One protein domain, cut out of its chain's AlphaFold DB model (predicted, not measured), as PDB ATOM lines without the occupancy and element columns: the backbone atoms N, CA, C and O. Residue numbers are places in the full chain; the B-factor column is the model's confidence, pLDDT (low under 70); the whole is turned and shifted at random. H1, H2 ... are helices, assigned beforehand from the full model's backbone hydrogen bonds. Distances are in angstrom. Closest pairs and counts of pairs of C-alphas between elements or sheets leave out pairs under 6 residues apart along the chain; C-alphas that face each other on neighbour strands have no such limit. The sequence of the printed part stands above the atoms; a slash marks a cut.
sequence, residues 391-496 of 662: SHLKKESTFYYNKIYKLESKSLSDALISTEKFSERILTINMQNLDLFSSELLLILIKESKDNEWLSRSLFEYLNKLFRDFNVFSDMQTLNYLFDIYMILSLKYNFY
ATOM      1  N   SER A 391      17.817 -47.637 -28.875       82.69
ATOM      2  CA  SER A 391      16.686 -47.297 -29.746       82.69
ATOM      3  C   SER A 391      15.596 -48.371 -29.716       82.69
ATOM      4  O   SER A 391      14.411 -48.035 -29.701       82.69
ATOM      5  N   HIS A 392      15.988 -49.646 -29.643       81.62
ATOM      6  CA  HIS A 392      15.074 -50.766 -29.432       81.62
ATOM      7  C   HIS A 392      14.358 -50.646 -28.079       81.62
ATOM      8  O   HIS A 392      13.132 -50.601 -28.045       81.62
ATOM      9  N   LEU A 393      15.111 -50.485 -26.984       76.38
ATOM     10  CA  LEU A 393      14.560 -50.343 -25.632       76.38
ATOM     11  C   LEU A 393      13.616 -49.144 -25.536       76.38
ATOM     12  O   LEU A 393      12.515 -49.278 -25.027       76.38
ATOM     13  N   LYS A 394      13.972 -47.990 -26.110       75.31
ATOM     14  CA  LYS A 394      13.081 -46.818 -26.153       75.31
ATOM     15  C   LYS A 394      11.779 -47.062 -26.912       75.31
ATOM     16  O   LYS A 394      10.759 -46.481 -26.555       75.31
ATOM     17  N   LYS A 395      11.821 -47.853 -27.987       72.62
ATOM     18  CA  LYS A 395      10.640 -48.181 -28.797       72.62
ATOM     19  C   LYS A 395       9.712 -49.153 -28.066       72.62
ATOM     20  O   LYS A 395       8.499 -48.987 -28.156       72.62
ATOM     21  N   GLU A 396      10.286 -50.125 -27.365       69.88
ATOM     22  CA  GLU A 396       9.562 -51.188 -26.659       69.88
ATOM     23  C   GLU A 396       9.272 -50.856 -25.183       69.88
ATOM     24  O   GLU A 396       8.550 -51.597 -24.514       69.88
ATOM     25  N   SER A 397       9.813 -49.752 -24.650       67.06
ATOM     26  CA  SER A 397       9.640 -49.396 -23.241       67.06
ATOM     27  C   SER A 397       8.163 -49.197 -22.918       67.06
ATOM     28  O   SER A 397       7.425 -48.491 -23.607       67.06
ATOM     29  N   THR A 398       7.735 -49.840 -21.837       64.38
ATOM     30  CA  THR A 398       6.396 -49.705 -21.248       64.38
ATOM     31  C   THR A 398       6.486 -49.188 -19.818       64.38
ATOM     32  O   THR A 398       5.561 -49.362 -19.029       64.38
ATOM     33  N   PHE A 399       7.620 -48.588 -19.449       63.16
ATOM     34  CA  PHE A 399       7.925 -48.234 -18.070       63.16
ATOM     35  C   PHE A 399       6.875 -47.295 -17.464       63.16
ATOM     36  O   PHE A 399       6.357 -47.564 -16.376       63.16
ATOM     37  N   TYR A 400       6.523 -46.209 -18.159       61.62
ATOM     38  CA  TYR A 400       5.543 -45.246 -17.652       61.62
ATOM     39  C   TYR A 400       4.123 -45.770 -17.720       61.62
ATOM     40  O   TYR A 400       3.363 -45.559 -16.776       61.62
ATOM     41  N   TYR A 401       3.792 -46.491 -18.785       67.38
ATOM     42  CA  TYR A 401       2.537 -47.214 -18.910       67.38
ATOM     43  C   TYR A 401       2.328 -48.155 -17.710       67.38
ATOM     44  O   TYR A 401       1.344 -48.032 -16.979       67.38
ATOM     45  N   ASN A 402       3.306 -49.013 -17.412       69.50
ATOM     46  CA  ASN A 402       3.245 -49.949 -16.291       69.50
ATOM     47  C   ASN A 402       3.200 -49.217 -14.945       69.50
ATOM     48  O   ASN A 402       2.438 -49.614 -14.070       69.50
ATOM     49  N   LYS A 403       3.943 -48.115 -14.770       67.50
ATOM     50  CA  LYS A 403       3.910 -47.307 -13.537       67.50
ATOM     51  C   LYS A 403       2.543 -46.656 -13.301       67.50
ATOM     52  O   LYS A 403       2.062 -46.666 -12.169       67.50
ATOM     53  N   ILE A 404       1.912 -46.119 -14.350       65.62
ATOM     54  CA  ILE A 404       0.565 -45.525 -14.291       65.62
ATOM     55  C   ILE A 404      -0.458 -46.576 -13.852       65.62
ATOM     56  O   ILE A 404      -1.304 -46.277 -13.009       65.62
ATOM     57  N   TYR A 405      -0.357 -47.804 -14.357       70.06
ATOM     58  CA  TYR A 405      -1.288 -48.889 -14.030       70.06
ATOM     59  C   TYR A 405      -0.825 -49.810 -12.891       70.06
ATOM     60  O   TYR A 405      -1.522 -50.764 -12.562       70.06
ATOM     61  N   LYS A 406       0.328 -49.524 -12.266       69.12
ATOM     62  CA  LYS A 406       0.982 -50.378 -11.255       69.12
ATOM     63  C   LYS A 406       1.128 -51.844 -11.702       69.12
ATOM     64  O   LYS A 406       1.001 -52.755 -10.888       69.12
ATOM     65  N   LEU A 407       1.374 -52.067 -12.989       65.81
ATOM     66  CA  LEU A 407       1.591 -53.398 -13.551       65.81
ATOM     67  C   LEU A 407       3.013 -53.867 -13.231       65.81
ATOM     68  O   LEU A 407       3.953 -53.069 -13.256       65.81
ATOM     69  N   GLU A 408       3.176 -55.162 -12.962       58.47
ATOM     70  CA  GLU A 408       4.501 -55.779 -12.928       58.47
ATOM     71  C   GLU A 408       5.122 -55.688 -14.326       58.47
ATOM     72  O   GLU A 408       4.545 -56.157 -15.311       58.47
ATOM     73  N   SER A 409       6.298 -55.069 -14.426       55.22
ATOM     74  CA  SER A 409       7.084 -55.111 -15.651       55.22
ATOM     75  C   SER A 409       7.607 -56.532 -15.828       55.22
ATOM     76  O   SER A 409       8.456 -56.986 -15.074       55.22
ATOM     77  N   LYS A 410       7.081 -57.247 -16.822       52.62
ATOM     78  CA  LYS A 410       7.768 -58.393 -17.424       52.62
ATOM     79  C   LYS A 410       8.350 -57.917 -18.743       52.62
ATOM     80  O   LYS A 410       7.784 -58.207 -19.797       52.62
ATOM     81  N   SER A 411       9.389 -57.088 -18.714       53.03
ATOM     82  CA  SER A 411       9.997 -56.645 -19.966       53.03
ATOM     83  C   SER A 411      11.033 -57.663 -20.428       53.03
ATOM     84  O   SER A 411      11.789 -58.232 -19.648       53.03
ATOM     85  N   LEU A 412      11.103 -57.869 -21.744       46.84
ATOM     86  CA  LEU A 412      12.182 -58.605 -22.410       46.84
ATOM     87  C   LEU A 412      13.572 -58.026 -22.057       46.84
ATOM     88  O   LEU A 412      14.585 -58.719 -22.141       46.84
ATOM     89  N   SER A 413      13.600 -56.755 -21.637       50.34
ATOM     90  CA  SER A 413      14.772 -56.060 -21.126       50.34
ATOM     91  C   SER A 413      15.303 -56.700 -19.836       50.34
ATOM     92  O   SER A 413      16.514 -56.864 -19.726       50.34
ATOM     93  N   ASP A 414      14.447 -57.234 -18.956       51.19
ATOM     94  CA  ASP A 414      14.871 -57.932 -17.734       51.19
ATOM     95  C   ASP A 414      15.692 -59.197 -18.035       51.19
ATOM     96  O   ASP A 414      16.616 -59.515 -17.296       51.19
ATOM     97  N   ALA A 415      15.442 -59.907 -19.142       51.97
ATOM     98  CA  ALA A 415      16.174 -61.137 -19.471       51.97
ATOM     99  C   ALA A 415      17.591 -60.886 -20.030       51.97
ATOM    100  O   ALA A 415      18.489 -61.695 -19.805       51.97
ATOM    101  N   LEU A 416      17.809 -59.772 -20.739       54.72
ATOM    102  CA  LEU A 416      19.116 -59.400 -21.308       54.72
ATOM    103  C   LEU A 416      19.953 -58.524 -20.364       54.72
ATOM    104  O   LEU A 416      21.174 -58.669 -20.300       54.72
ATOM    105  N   ILE A 417      19.297 -57.627 -19.621       56.59
ATOM    106  CA  ILE A 417      19.924 -56.638 -18.730       56.59
ATOM    107  C   ILE A 417      20.280 -57.236 -17.365       56.59
ATOM    108  O   ILE A 417      21.222 -56.771 -16.725       56.59
ATOM    109  N   SER A 418      19.580 -58.284 -16.920       54.22
ATOM    110  CA  SER A 418      19.808 -58.891 -15.598       54.22
ATOM    111  C   SER A 418      21.133 -59.634 -15.456       54.22
ATOM    112  O   SER A 418      21.484 -60.036 -14.347       54.22
ATOM    113  N   THR A 419      21.904 -59.815 -16.535       65.94
ATOM    114  CA  THR A 419      23.245 -60.380 -16.386       65.94
ATOM    115  C   THR A 419      24.198 -59.303 -15.872       65.94
ATOM    116  O   THR A 419      24.502 -58.321 -16.552       65.94
ATOM    117  N   GLU A 420      24.702 -59.506 -14.654       72.81
ATOM    118  CA  GLU A 420      25.721 -58.658 -14.018       72.81
ATOM    119  C   GLU A 420      26.888 -58.371 -14.980       72.81
ATOM    120  O   GLU A 420      27.280 -57.222 -15.155       72.81
ATOM    121  N   LYS A 421      27.323 -59.390 -15.737       81.00
ATOM    122  CA  LYS A 421      28.378 -59.295 -16.761       81.00
ATOM    123  C   LYS A 421      28.084 -58.301 -17.888       81.00
ATOM    124  O   LYS A 421      28.995 -57.624 -18.356       81.00
ATOM    125  N   PHE A 422      26.842 -58.224 -18.368       83.94
ATOM    126  CA  PHE A 422      26.487 -57.257 -19.409       83.94
ATOM    127  C   PHE A 422      26.537 -55.834 -18.854       83.94
ATOM    128  O   PHE A 422      27.161 -54.957 -19.448       83.94
ATOM    129  N   SER A 423      25.942 -55.631 -17.677       84.38
ATOM    130  CA  SER A 423      25.963 -54.343 -16.978       84.38
ATOM    131  C   SER A 423      27.394 -53.878 -16.678       84.38
ATOM    132  O   SER A 423      27.730 -52.717 -16.909       84.38
ATOM    133  N   GLU A 424      28.262 -54.797 -16.246       87.75
ATOM    134  CA  GLU A 424      29.691 -54.562 -16.030       87.75
ATOM    135  C   GLU A 424      30.412 -54.149 -17.311       87.75
ATOM    136  O   GLU A 424      31.190 -53.190 -17.309       87.75
ATOM    137  N   ARG A 425      30.121 -54.818 -18.432       89.94
ATOM    138  CA  ARG A 425      30.705 -54.463 -19.727       89.94
ATOM    139  C   ARG A 425      30.309 -53.052 -20.153       89.94
ATOM    140  O   ARG A 425      31.184 -52.286 -20.546       89.94
ATOM    141  N   ILE A 426      29.029 -52.687 -20.052       91.12
ATOM    142  CA  ILE A 426      28.563 -51.340 -20.422       91.12
ATOM    143  C   ILE A 426      29.179 -50.272 -19.511       91.12
ATOM    144  O   ILE A 426      29.632 -49.240 -20.009       91.12
ATOM    145  N   LEU A 427      29.260 -50.530 -18.201       91.88
ATOM    146  CA  LEU A 427      29.950 -49.644 -17.262       91.88
ATOM    147  C   LEU A 427      31.423 -49.463 -17.652       91.88
ATOM    148  O   LEU A 427      31.905 -48.339 -17.714       91.88
ATOM    149  N   THR A 428      32.119 -50.551 -17.983       93.06
ATOM    150  CA  THR A 428      33.529 -50.512 -18.402       93.06
ATOM    151  C   THR A 428      33.722 -49.670 -19.664       93.06
ATOM    152  O   THR A 428      34.618 -48.828 -19.703       93.06
ATOM    153  N   ILE A 429      32.859 -49.843 -20.675       92.31
ATOM    154  CA  ILE A 429      32.891 -49.033 -21.905       92.31
ATOM    155  C   ILE A 429      32.716 -47.550 -21.564       92.31
ATOM    156  O   ILE A 429      33.475 -46.721 -22.068       92.31
ATOM    157  N   ASN A 430      31.766 -47.215 -20.686       93.19
ATOM    158  CA  ASN A 430      31.532 -45.837 -20.257       93.19
ATOM    159  C   ASN A 430      32.726 -45.257 -19.487       93.19
ATOM    160  O   ASN A 430      33.146 -44.145 -19.778       93.19
ATOM    161  N   MET A 431      33.333 -46.017 -18.574       92.50
ATOM    162  CA  MET A 431      34.514 -45.575 -17.824       92.50
ATOM    163  C   MET A 431      35.724 -45.311 -18.727       92.50
ATOM    164  O   MET A 431      36.508 -44.410 -18.445       92.50
ATOM    165  N   GLN A 432      35.882 -46.089 -19.802       90.31
ATOM    166  CA  GLN A 432      36.979 -45.931 -20.761       90.31
ATOM    167  C   GLN A 432      36.752 -44.774 -21.740       90.31
ATOM    168  O   GLN A 432      37.710 -44.112 -22.128       90.31
ATOM    169  N   ASN A 433      35.503 -44.545 -22.161       87.75
ATOM    170  CA  ASN A 433      35.202 -43.672 -23.300       87.75
ATOM    171  C   ASN A 433      34.413 -42.410 -22.952       87.75
ATOM    172  O   ASN A 433      34.447 -41.473 -23.749       87.75
ATOM    173  N   LEU A 434      33.674 -42.406 -21.842       89.88
ATOM    174  CA  LEU A 434      32.748 -41.355 -21.413       89.88
ATOM    175  C   LEU A 434      31.896 -40.812 -22.575       89.88
ATOM    176  O   LEU A 434      31.973 -39.644 -22.947       89.88
ATOM    177  N   ASP A 435      31.144 -41.701 -23.225       88.25
ATOM    178  CA  ASP A 435      30.379 -41.393 -24.435       88.25
ATOM    179  C   ASP A 435      28.863 -41.313 -24.183       88.25
ATOM    180  O   ASP A 435      28.332 -41.898 -23.231       88.25
ATOM    181  N   LEU A 436      28.150 -40.616 -25.073       86.81
ATOM    182  CA  LEU A 436      26.710 -40.396 -24.946       86.81
ATOM    183  C   LEU A 436      25.898 -41.695 -25.030       86.81
ATOM    184  O   LEU A 436      24.853 -41.796 -24.389       86.81
ATOM    185  N   PHE A 437      26.345 -42.687 -25.812       88.12
ATOM    186  CA  PHE A 437      25.565 -43.893 -26.087       88.12
ATOM    187  C   PHE A 437      25.581 -44.837 -24.889       88.12
ATOM    188  O   PHE A 437      24.523 -45.290 -24.453       88.12
ATOM    189  N   SER A 438      26.764 -45.107 -24.329       91.38
ATOM    190  CA  SER A 438      26.886 -45.928 -23.120       91.38
ATOM    191  C   SER A 438      26.240 -45.244 -21.910       91.38
ATOM    192  O   SER A 438      25.556 -45.911 -21.139       91.38
ATOM    193  N   SER A 439      26.352 -43.914 -21.790       91.12
ATOM    194  CA  SER A 439      25.685 -43.135 -20.729       91.12
ATOM    195  C   SER A 439      24.158 -43.219 -20.823       91.12
ATOM    196  O   SER A 439      23.474 -43.423 -19.819       91.12
ATOM    197  N   GLU A 440      23.615 -43.107 -22.039       87.81
ATOM    198  CA  GLU A 440      22.186 -43.280 -22.317       87.81
ATOM    199  C   GLU A 440      21.714 -44.692 -21.952       87.81
ATOM    200  O   GLU A 440      20.674 -44.840 -21.305       87.81
ATOM    201  N   LEU A 441      22.484 -45.725 -22.319       87.62
ATOM    202  CA  LEU A 441      22.146 -47.106 -21.985       87.62
ATOM    203  C   LEU A 441      22.134 -47.315 -20.472       87.62
ATOM    204  O   LEU A 441      21.140 -47.811 -19.956       87.62
ATOM    205  N   LEU A 442      23.176 -46.883 -19.752       88.69
ATOM    206  CA  LEU A 442      23.255 -46.991 -18.288       88.69
ATOM    207  C   LEU A 442      22.063 -46.325 -17.593       88.69
ATOM    208  O   LEU A 442      21.527 -46.877 -16.632       88.69
ATOM    209  N   LEU A 443      21.600 -45.177 -18.099       84.94
ATOM    210  CA  LEU A 443      20.402 -44.518 -17.583       84.94
ATOM    211  C   LEU A 443      19.143 -45.368 -17.790       84.94
ATOM    212  O   LEU A 443      18.303 -45.430 -16.891       84.94
ATOM    213  N   ILE A 444      19.002 -46.020 -18.948       79.81
ATOM    214  CA  ILE A 444      17.908 -46.968 -19.204       79.81
ATOM    215  C   ILE A 444      18.021 -48.157 -18.243       79.81
ATOM    216  O   ILE A 444      17.035 -48.482 -17.584       79.81
ATOM    217  N   LEU A 445      19.218 -48.740 -18.088       80.12
ATOM    218  CA  LEU A 445      19.443 -49.876 -17.188       80.12
ATOM    219  C   LEU A 445      19.047 -49.520 -15.751       80.12
ATOM    220  O   LEU A 445      18.303 -50.265 -15.128       80.12
ATOM    221  N   ILE A 446      19.471 -48.367 -15.231       79.81
ATOM    222  CA  ILE A 446      19.153 -47.945 -13.856       79.81
ATOM    223  C   ILE A 446      17.664 -47.646 -13.660       79.81
ATOM    224  O   ILE A 446      17.129 -47.861 -12.572       79.81
ATOM    225  N   LYS A 447      16.973 -47.166 -14.699       74.19
ATOM    226  CA  LYS A 447      15.528 -46.915 -14.638       74.19
ATOM    227  C   LYS A 447      14.713 -48.207 -14.665       74.19
ATOM    228  O   LYS A 447      13.731 -48.300 -13.931       74.19
ATOM    229  N   GLU A 448      15.095 -49.169 -15.502       70.25
ATOM    230  CA  GLU A 448      14.340 -50.414 -15.694       70.25
ATOM    231  C   GLU A 448      14.716 -51.494 -14.662       70.25
ATOM    232  O   GLU A 448      13.829 -52.125 -14.093       70.25
ATOM    233  N   SER A 449      15.999 -51.645 -14.319       62.84
ATOM    234  CA  SER A 449      16.494 -52.695 -13.412       62.84
ATOM    235  C   SER A 449      16.555 -52.242 -11.945       62.84
ATOM    236  O   SER A 449      17.620 -52.013 -11.370       62.84
ATOM    237  N   LYS A 450      15.386 -52.131 -11.298       57.78
ATOM    238  CA  LYS A 450      15.291 -51.724  -9.877       57.78
ATOM    239  C   LYS A 450      16.116 -52.595  -8.917       57.78
ATOM    240  O   LYS A 450      16.574 -52.082  -7.895       57.78
ATOM    241  N   ASP A 451      16.345 -53.858  -9.276       61.81
ATOM    242  CA  ASP A 451      16.996 -54.860  -8.426       61.81
ATOM    243  C   ASP A 451      18.491 -55.070  -8.730       61.81
ATOM    244  O   ASP A 451      19.149 -55.875  -8.067       61.81
ATOM    245  N   ASN A 452      19.078 -54.332  -9.685       73.75
ATOM    246  CA  ASN A 452      20.515 -54.422  -9.962       73.75
ATOM    247  C   ASN A 452      21.323 -53.562  -8.972       73.75
ATOM    248  O   ASN A 452      21.817 -52.467  -9.272       73.75
ATOM    249  N   GLU A 453      21.412 -54.057  -7.738       82.25
ATOM    250  CA  GLU A 453      22.094 -53.382  -6.632       82.25
ATOM    251  C   GLU A 453      23.602 -53.254  -6.873       82.25
ATOM    252  O   GLU A 453      24.187 -52.222  -6.542       82.25
ATOM    253  N   TRP A 454      24.224 -54.254  -7.504       85.81
ATOM    254  CA  TRP A 454      25.638 -54.201  -7.874       85.81
ATOM    255  C   TRP A 454      25.923 -53.019  -8.808       85.81
ATOM    256  O   TRP A 454      26.740 -52.160  -8.478       85.81
ATOM    257  N   LEU A 455      25.180 -52.906  -9.919       85.06
ATOM    258  CA  LEU A 455      25.349 -51.809 -10.876       85.06
ATOM    259  C   LEU A 455      25.066 -50.457 -10.213       85.06
ATOM    260  O   LEU A 455      25.813 -49.503 -10.420       85.06
ATOM    261  N   SER A 456      24.019 -50.386  -9.382       87.44
ATOM    262  CA  SER A 456      23.667 -49.176  -8.632       87.44
ATOM    263  C   SER A 456      24.814 -48.695  -7.740       87.44
ATOM    264  O   SER A 456      25.064 -47.495  -7.664       87.44
ATOM    265  N   ARG A 457      25.502 -49.602  -7.033       89.81
ATOM    266  CA  ARG A 457      26.642 -49.254  -6.166       89.81
ATOM    267  C   ARG A 457      27.864 -48.853  -6.978       89.81
ATOM    268  O   ARG A 457      28.400 -47.772  -6.751       89.81
ATOM    269  N   SER A 458      28.245 -49.665  -7.964       90.88
ATOM    270  CA  SER A 458      29.412 -49.406  -8.812       90.88
ATOM    271  C   SER A 458      29.290 -48.082  -9.572       90.88
ATOM    272  O   SER A 458      30.233 -47.290  -9.587       90.88
ATOM    273  N   LEU A 459      28.114 -47.783 -10.139       91.75
ATOM    274  CA  LEU A 459      27.848 -46.489 -10.774       91.75
ATOM    275  C   LEU A 459      27.911 -45.340  -9.777       91.75
ATOM    276  O   LEU A 459      28.471 -44.298 -10.097       91.75
ATOM    277  N   PHE A 460      27.350 -45.500  -8.577       93.12
ATOM    278  CA  PHE A 460      27.363 -44.429  -7.586       93.12
ATOM    279  C   PHE A 460      28.789 -44.086  -7.135       93.12
ATOM    280  O   PHE A 460      29.142 -42.911  -7.054       93.12
ATOM    281  N   GLU A 461      29.633 -45.091  -6.899       92.50
ATOM    282  CA  GLU A 461      31.052 -44.892  -6.576       92.50
ATOM    283  C   GLU A 461      31.827 -44.241  -7.725       92.50
ATOM    284  O   GLU A 461      32.615 -43.318  -7.496       92.50
ATOM    285  N   TYR A 462      31.591 -44.693  -8.959       94.12
ATOM    286  CA  TYR A 462      32.189 -44.115 -10.160       94.12
ATOM    287  C   TYR A 462      31.784 -42.646 -10.343       94.12
ATOM    288  O   TYR A 462      32.652 -41.779 -10.449       94.12
ATOM    289  N   LEU A 463      30.484 -42.343 -10.303       93.38
ATOM    290  CA  LEU A 463      29.953 -40.994 -10.504       93.38
ATOM    291  C   LEU A 463      30.357 -40.035  -9.381       93.38
ATOM    292  O   LEU A 463      30.681 -38.887  -9.664       93.38
ATOM    293  N   ASN A 464      30.423 -40.494  -8.126       91.00
ATOM    294  CA  ASN A 464      30.939 -39.678  -7.020       91.00
ATOM    295  C   ASN A 464      32.386 -39.226  -7.252       91.00
ATOM    296  O   ASN A 464      32.743 -38.119  -6.860       91.00
ATOM    297  N   LYS A 465      33.223 -40.067  -7.876       90.19
ATOM    298  CA  LYS A 465      34.587 -39.678  -8.265       90.19
ATOM    299  C   LYS A 465      34.569 -38.750  -9.475       90.19
ATOM    300  O   LYS A 465      35.293 -37.762  -9.475       90.19
ATOM    301  N   LEU A 466      33.743 -39.059 -10.472       90.06
ATOM    302  CA  LEU A 466      33.661 -38.313 -11.726       90.06
ATOM    303  C   LEU A 466      33.196 -36.864 -11.507       90.06
ATOM    304  O   LEU A 466      33.834 -35.937 -11.987       90.06
ATOM    305  N   PHE A 467      32.154 -36.646 -10.700       88.62
ATOM    306  CA  PHE A 467      31.609 -35.312 -10.405       88.62
ATOM    307  C   PHE A 467      32.483 -34.444  -9.484       88.62
ATOM    308  O   PHE A 467      32.081 -33.338  -9.118       88.62
ATOM    309  N   ARG A 468      33.689 -34.903  -9.120       84.75
ATOM    310  CA  ARG A 468      34.703 -34.032  -8.508       84.75
ATOM    311  C   ARG A 468      35.377 -33.122  -9.528       84.75
ATOM    312  O   ARG A 468      35.773 -32.024  -9.148       84.75
ATOM    313  N   ASP A 469      35.467 -33.548 -10.789       83.19
ATOM    314  CA  ASP A 469      36.090 -32.791 -11.877       83.19
ATOM    315  C   ASP A 469      35.163 -32.723 -13.098       83.19
ATOM    316  O   ASP A 469      35.046 -33.662 -13.884       83.19
ATOM    317  N   PHE A 470      34.493 -31.583 -13.268       80.81
ATOM    318  CA  PHE A 470      33.583 -31.362 -14.395       80.81
ATOM    319  C   PHE A 470      34.308 -31.155 -15.730       80.81
ATOM    320  O   PHE A 470      33.673 -31.274 -16.775       80.81
ATOM    321  N   ASN A 471      35.623 -30.906 -15.733       79.56
ATOM    322  CA  ASN A 471      36.374 -30.706 -16.977       79.56
ATOM    323  C   ASN A 471      36.524 -31.998 -17.795       79.56
ATOM    324  O   ASN A 471      36.918 -31.953 -18.957       79.56
ATOM    325  N   VAL A 472      36.210 -33.155 -17.204       82.50
ATOM    326  CA  VAL A 472      36.284 -34.458 -17.877       82.50
ATOM    327  C   VAL A 472      35.162 -34.627 -18.915       82.50
ATOM    328  O   VAL A 472      35.294 -35.423 -19.843       82.50
ATOM    329  N   PHE A 473      34.059 -33.874 -18.810       83.06
ATOM    330  CA  PHE A 473      32.932 -33.987 -19.738       83.06
ATOM    331  C   PHE A 473      33.163 -33.172 -21.017       83.06
ATOM    332  O   PHE A 473      33.155 -31.946 -20.997       83.06
ATOM    333  N   SER A 474      33.292 -33.856 -22.156       74.62
ATOM    334  CA  SER A 474      33.430 -33.211 -23.470       74.62
ATOM    335  C   SER A 474      32.096 -32.891 -24.158       74.62
ATOM    336  O   SER A 474      32.074 -32.144 -25.130       74.62
ATOM    337  N   ASP A 475      30.992 -33.500 -23.712       81.25
ATOM    338  CA  ASP A 475      29.665 -33.381 -24.323       81.25
ATOM    339  C   ASP A 475      28.569 -33.189 -23.259       81.25
ATOM    340  O   ASP A 475      28.483 -33.923 -22.270       81.25
ATOM    341  N   MET A 476      27.685 -32.218 -23.496       81.19
ATOM    342  CA  MET A 476      26.629 -31.834 -22.555       81.19
ATOM    343  C   MET A 476      25.539 -32.900 -22.403       81.19
ATOM    344  O   MET A 476      24.943 -33.017 -21.332       81.19
ATOM    345  N   GLN A 477      25.247 -33.689 -23.443       81.75
ATOM    346  CA  GLN A 477      24.240 -34.753 -23.331       81.75
ATOM    347  C   GLN A 477      24.737 -35.890 -22.439       81.75
ATOM    348  O   GLN A 477      23.990 -36.378 -21.590       81.75
ATOM    349  N   THR A 478      26.009 -36.254 -22.586       87.62
ATOM    350  CA  THR A 478      26.711 -37.209 -21.724       87.62
ATOM    351  C   THR A 478      26.646 -36.768 -20.261       87.62
ATOM    352  O   THR A 478      26.190 -37.537 -19.411       87.62
ATOM    353  N   LEU A 479      26.993 -35.504 -19.980       87.12
ATOM    354  CA  LEU A 479      26.867 -34.908 -18.646       87.12
ATOM    355  C   LEU A 479      25.433 -35.028 -18.106       87.12
ATOM    356  O   LEU A 479      25.234 -35.510 -16.993       87.12
ATOM    357  N   ASN A 480      24.427 -34.648 -18.899       83.81
ATOM    358  CA  ASN A 480      23.022 -34.711 -18.486       83.81
ATOM    359  C   ASN A 480      22.578 -36.144 -18.136       83.81
ATOM    360  O   ASN A 480      21.910 -36.340 -17.121       83.81
ATOM    361  N   TYR A 481      22.949 -37.155 -18.935       85.62
ATOM    362  CA  TYR A 481      22.585 -38.550 -18.653       85.62
ATOM    363  C   TYR A 481      23.223 -39.067 -17.368       85.62
ATOM    364  O   TYR A 481      22.534 -39.651 -16.531       85.62
ATOM    365  N   LEU A 482      24.521 -38.833 -17.186       90.56
ATOM    366  CA  LEU A 482      25.241 -39.288 -15.998       90.56
ATOM    367  C   LEU A 482      24.789 -38.536 -14.742       90.56
ATOM    368  O   LEU A 482      24.692 -39.135 -13.672       90.56
ATOM    369  N   PHE A 483      24.430 -37.256 -14.870       87.62
ATOM    370  CA  PHE A 483      23.851 -36.484 -13.774       87.62
ATOM    371  C   PHE A 483      22.457 -36.989 -13.392       87.62
ATOM    372  O   PHE A 483      22.146 -37.097 -12.208       87.62
ATOM    373  N   ASP A 484      21.629 -37.374 -14.366       82.62
ATOM    374  CA  ASP A 484      20.331 -38.001 -14.100       82.62
ATOM    375  C   ASP A 484      20.500 -39.325 -13.331       82.62
ATOM    376  O   ASP A 484      19.781 -39.558 -12.355       82.62
ATOM    377  N   ILE A 485      21.470 -40.169 -13.712       86.75
ATOM    378  CA  ILE A 485      21.817 -41.387 -12.955       86.75
ATOM    379  C   ILE A 485      22.256 -41.014 -11.536       86.75
ATOM    380  O   ILE A 485      21.773 -41.592 -10.561       86.75
ATOM    381  N   TYR A 486      23.139 -40.023 -11.413       89.00
ATOM    382  CA  TYR A 486      23.657 -39.566 -10.130       89.00
ATOM    383  C   TYR A 486      22.557 -39.066  -9.196       89.00
ATOM    384  O   TYR A 486      22.546 -39.421  -8.019       89.00
ATOM    385  N   MET A 487      21.592 -38.312  -9.721       83.81
ATOM    386  CA  MET A 487      20.403 -37.861  -9.000       83.81
ATOM    387  C   MET A 487      19.556 -39.031  -8.494       83.81
ATOM    388  O   MET A 487      19.166 -39.046  -7.327       83.81
ATOM    389  N   ILE A 488      19.285 -40.024  -9.353       81.44
ATOM    390  CA  ILE A 488      18.507 -41.222  -8.990       81.44
ATOM    391  C   ILE A 488      19.196 -41.979  -7.850       81.44
ATOM    392  O   ILE A 488      18.552 -42.335  -6.861       81.44
ATOM    393  N   LEU A 489      20.504 -42.202  -7.966       87.12
ATOM    394  CA  LEU A 489      21.278 -42.944  -6.974       87.12
ATOM    395  C   LEU A 489      21.472 -42.146  -5.678       87.12
ATOM    396  O   LEU A 489      21.339 -42.709  -4.597       87.12
ATOM    397  N   SER A 490      21.684 -40.830  -5.765       87.00
ATOM    398  CA  SER A 490      21.747 -39.939  -4.598       87.00
ATOM    399  C   SER A 490      20.444 -39.971  -3.803       87.00
ATOM    400  O   SER A 490      20.475 -40.028  -2.580       87.00
ATOM    401  N   LEU A 491      19.290 -39.995  -4.479       82.62
ATOM    402  CA  LEU A 491      17.990 -40.171  -3.827       82.62
ATOM    403  C   LEU A 491      17.846 -41.563  -3.201       82.62
ATOM    404  O   LEU A 491      17.428 -41.665  -2.049       82.62
ATOM    405  N   LYS A 492      18.223 -42.623  -3.931       83.06
ATOM    406  CA  LYS A 492      18.174 -44.015  -3.443       83.06
ATOM    407  C   LYS A 492      18.997 -44.200  -2.164       83.06
ATOM    408  O   LYS A 492      18.539 -44.873  -1.246       83.06
ATOM    409  N   TYR A 493      20.177 -43.586  -2.093       87.69
ATOM    410  CA  TYR A 493      21.090 -43.680  -0.949       87.69
ATOM    411  C   TYR A 493      20.986 -42.508   0.039       87.69
ATOM    412  O   TYR A 493      21.751 -42.464   0.999       87.69
ATOM    413  N   ASN A 494      20.055 -41.571  -0.176       86.00
ATOM    414  CA  ASN A 494      19.908 -40.339   0.604       86.00
ATOM    415  C   ASN A 494      21.245 -39.589   0.819       86.00
ATOM    416  O   ASN A 494      21.601 -39.226   1.940       86.00
ATOM    417  N   PHE A 495      22.002 -39.393  -0.262       90.50
ATOM    418  CA  PHE A 495      23.318 -38.757  -0.251       90.50
ATOM    419  C   PHE A 495      23.267 -37.345  -0.834       90.50
ATOM    420  O   PHE A 495      22.804 -37.146  -1.955       90.50
ATOM    421  N   TYR A 496      23.810 -36.382  -0.092       90.38
ATOM    422  CA  TYR A 496      23.909 -34.986  -0.502       90.38
ATOM    423  C   TYR A 496      25.374 -34.554  -0.631       90.38
ATOM    424  O   TYR A 496      26.146 -34.614   0.328       90.38
TER     425      TYR A 496
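What this domain is: This is residues 391 to 496 of the 662 residues of an uncharacterized protein of Hepatospora eriocheir (UniProt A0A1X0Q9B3). Four longer helices pack in a ring, H4 beside H5, H5 beside H7, H7 crossing H6 and H6 beside H4. Three short helices, H1 to H3, gather loosely near the last residues of H5, with H2 farthest out. The printed part has 106 residues with seven named helices, H1 to H7, and no named strand; its class is all helix. It is compact, with a radius of gyration of the C-alphas of 13.9 A and spans of 41 by 29 by 25 A.

Where its parts are: H1 takes residues 391 to 396, with C-alpha 391 at (16.686, -47.297, -29.746). H2 takes 399 to 405 and H3 412 to 417. H4, 420 to 433, is 20.0 A long; H5, 436 to 448, 18.4 A; H6, 453 to 466, 19.7 A. H7, 476 to 492, is 24.2 A long, with C-alpha 492 at (18.174, -44.015, -3.443).

How they stand to each other: H5 is the hub. H4 and H5 form a helical hairpin, at a shallow tilt of 32 degrees; their closest C-alphas, Asn 430 and Ser 438, are 5.5 A apart. H7 touches H5 the same way at 25 degrees, closest at C-alphas Leu 436 and Thr 478, 4.5 A. H6 touches H7 at a steep tilt of 56 degrees, C-alphas Phe 460 and Leu 489 being closest at 6.3 A. With residues 454 to 459 alone H6 touches H4, closest at C-alphas Ser 423 and Leu 455, 6.6 A. H3 and H5 only just touch, with 3 pairs of C-alphas within 8 A, closest at Ile 417 and Leu 445, 7.0 A; H5 does so with residues 445 to 448 alone. H1 and H2 touch no helix. Every O i to N i+4 pair is within hydrogen-bond range except in H3, 1 of 2.

The domain as a whole: The farthest C-alphas, Tyr 405 and Asn 471, are 41.9 A apart. The printed part has no cut and no long link. Residues 396 to 404, 406 to 419 and 449 to 451 have pLDDT under 70.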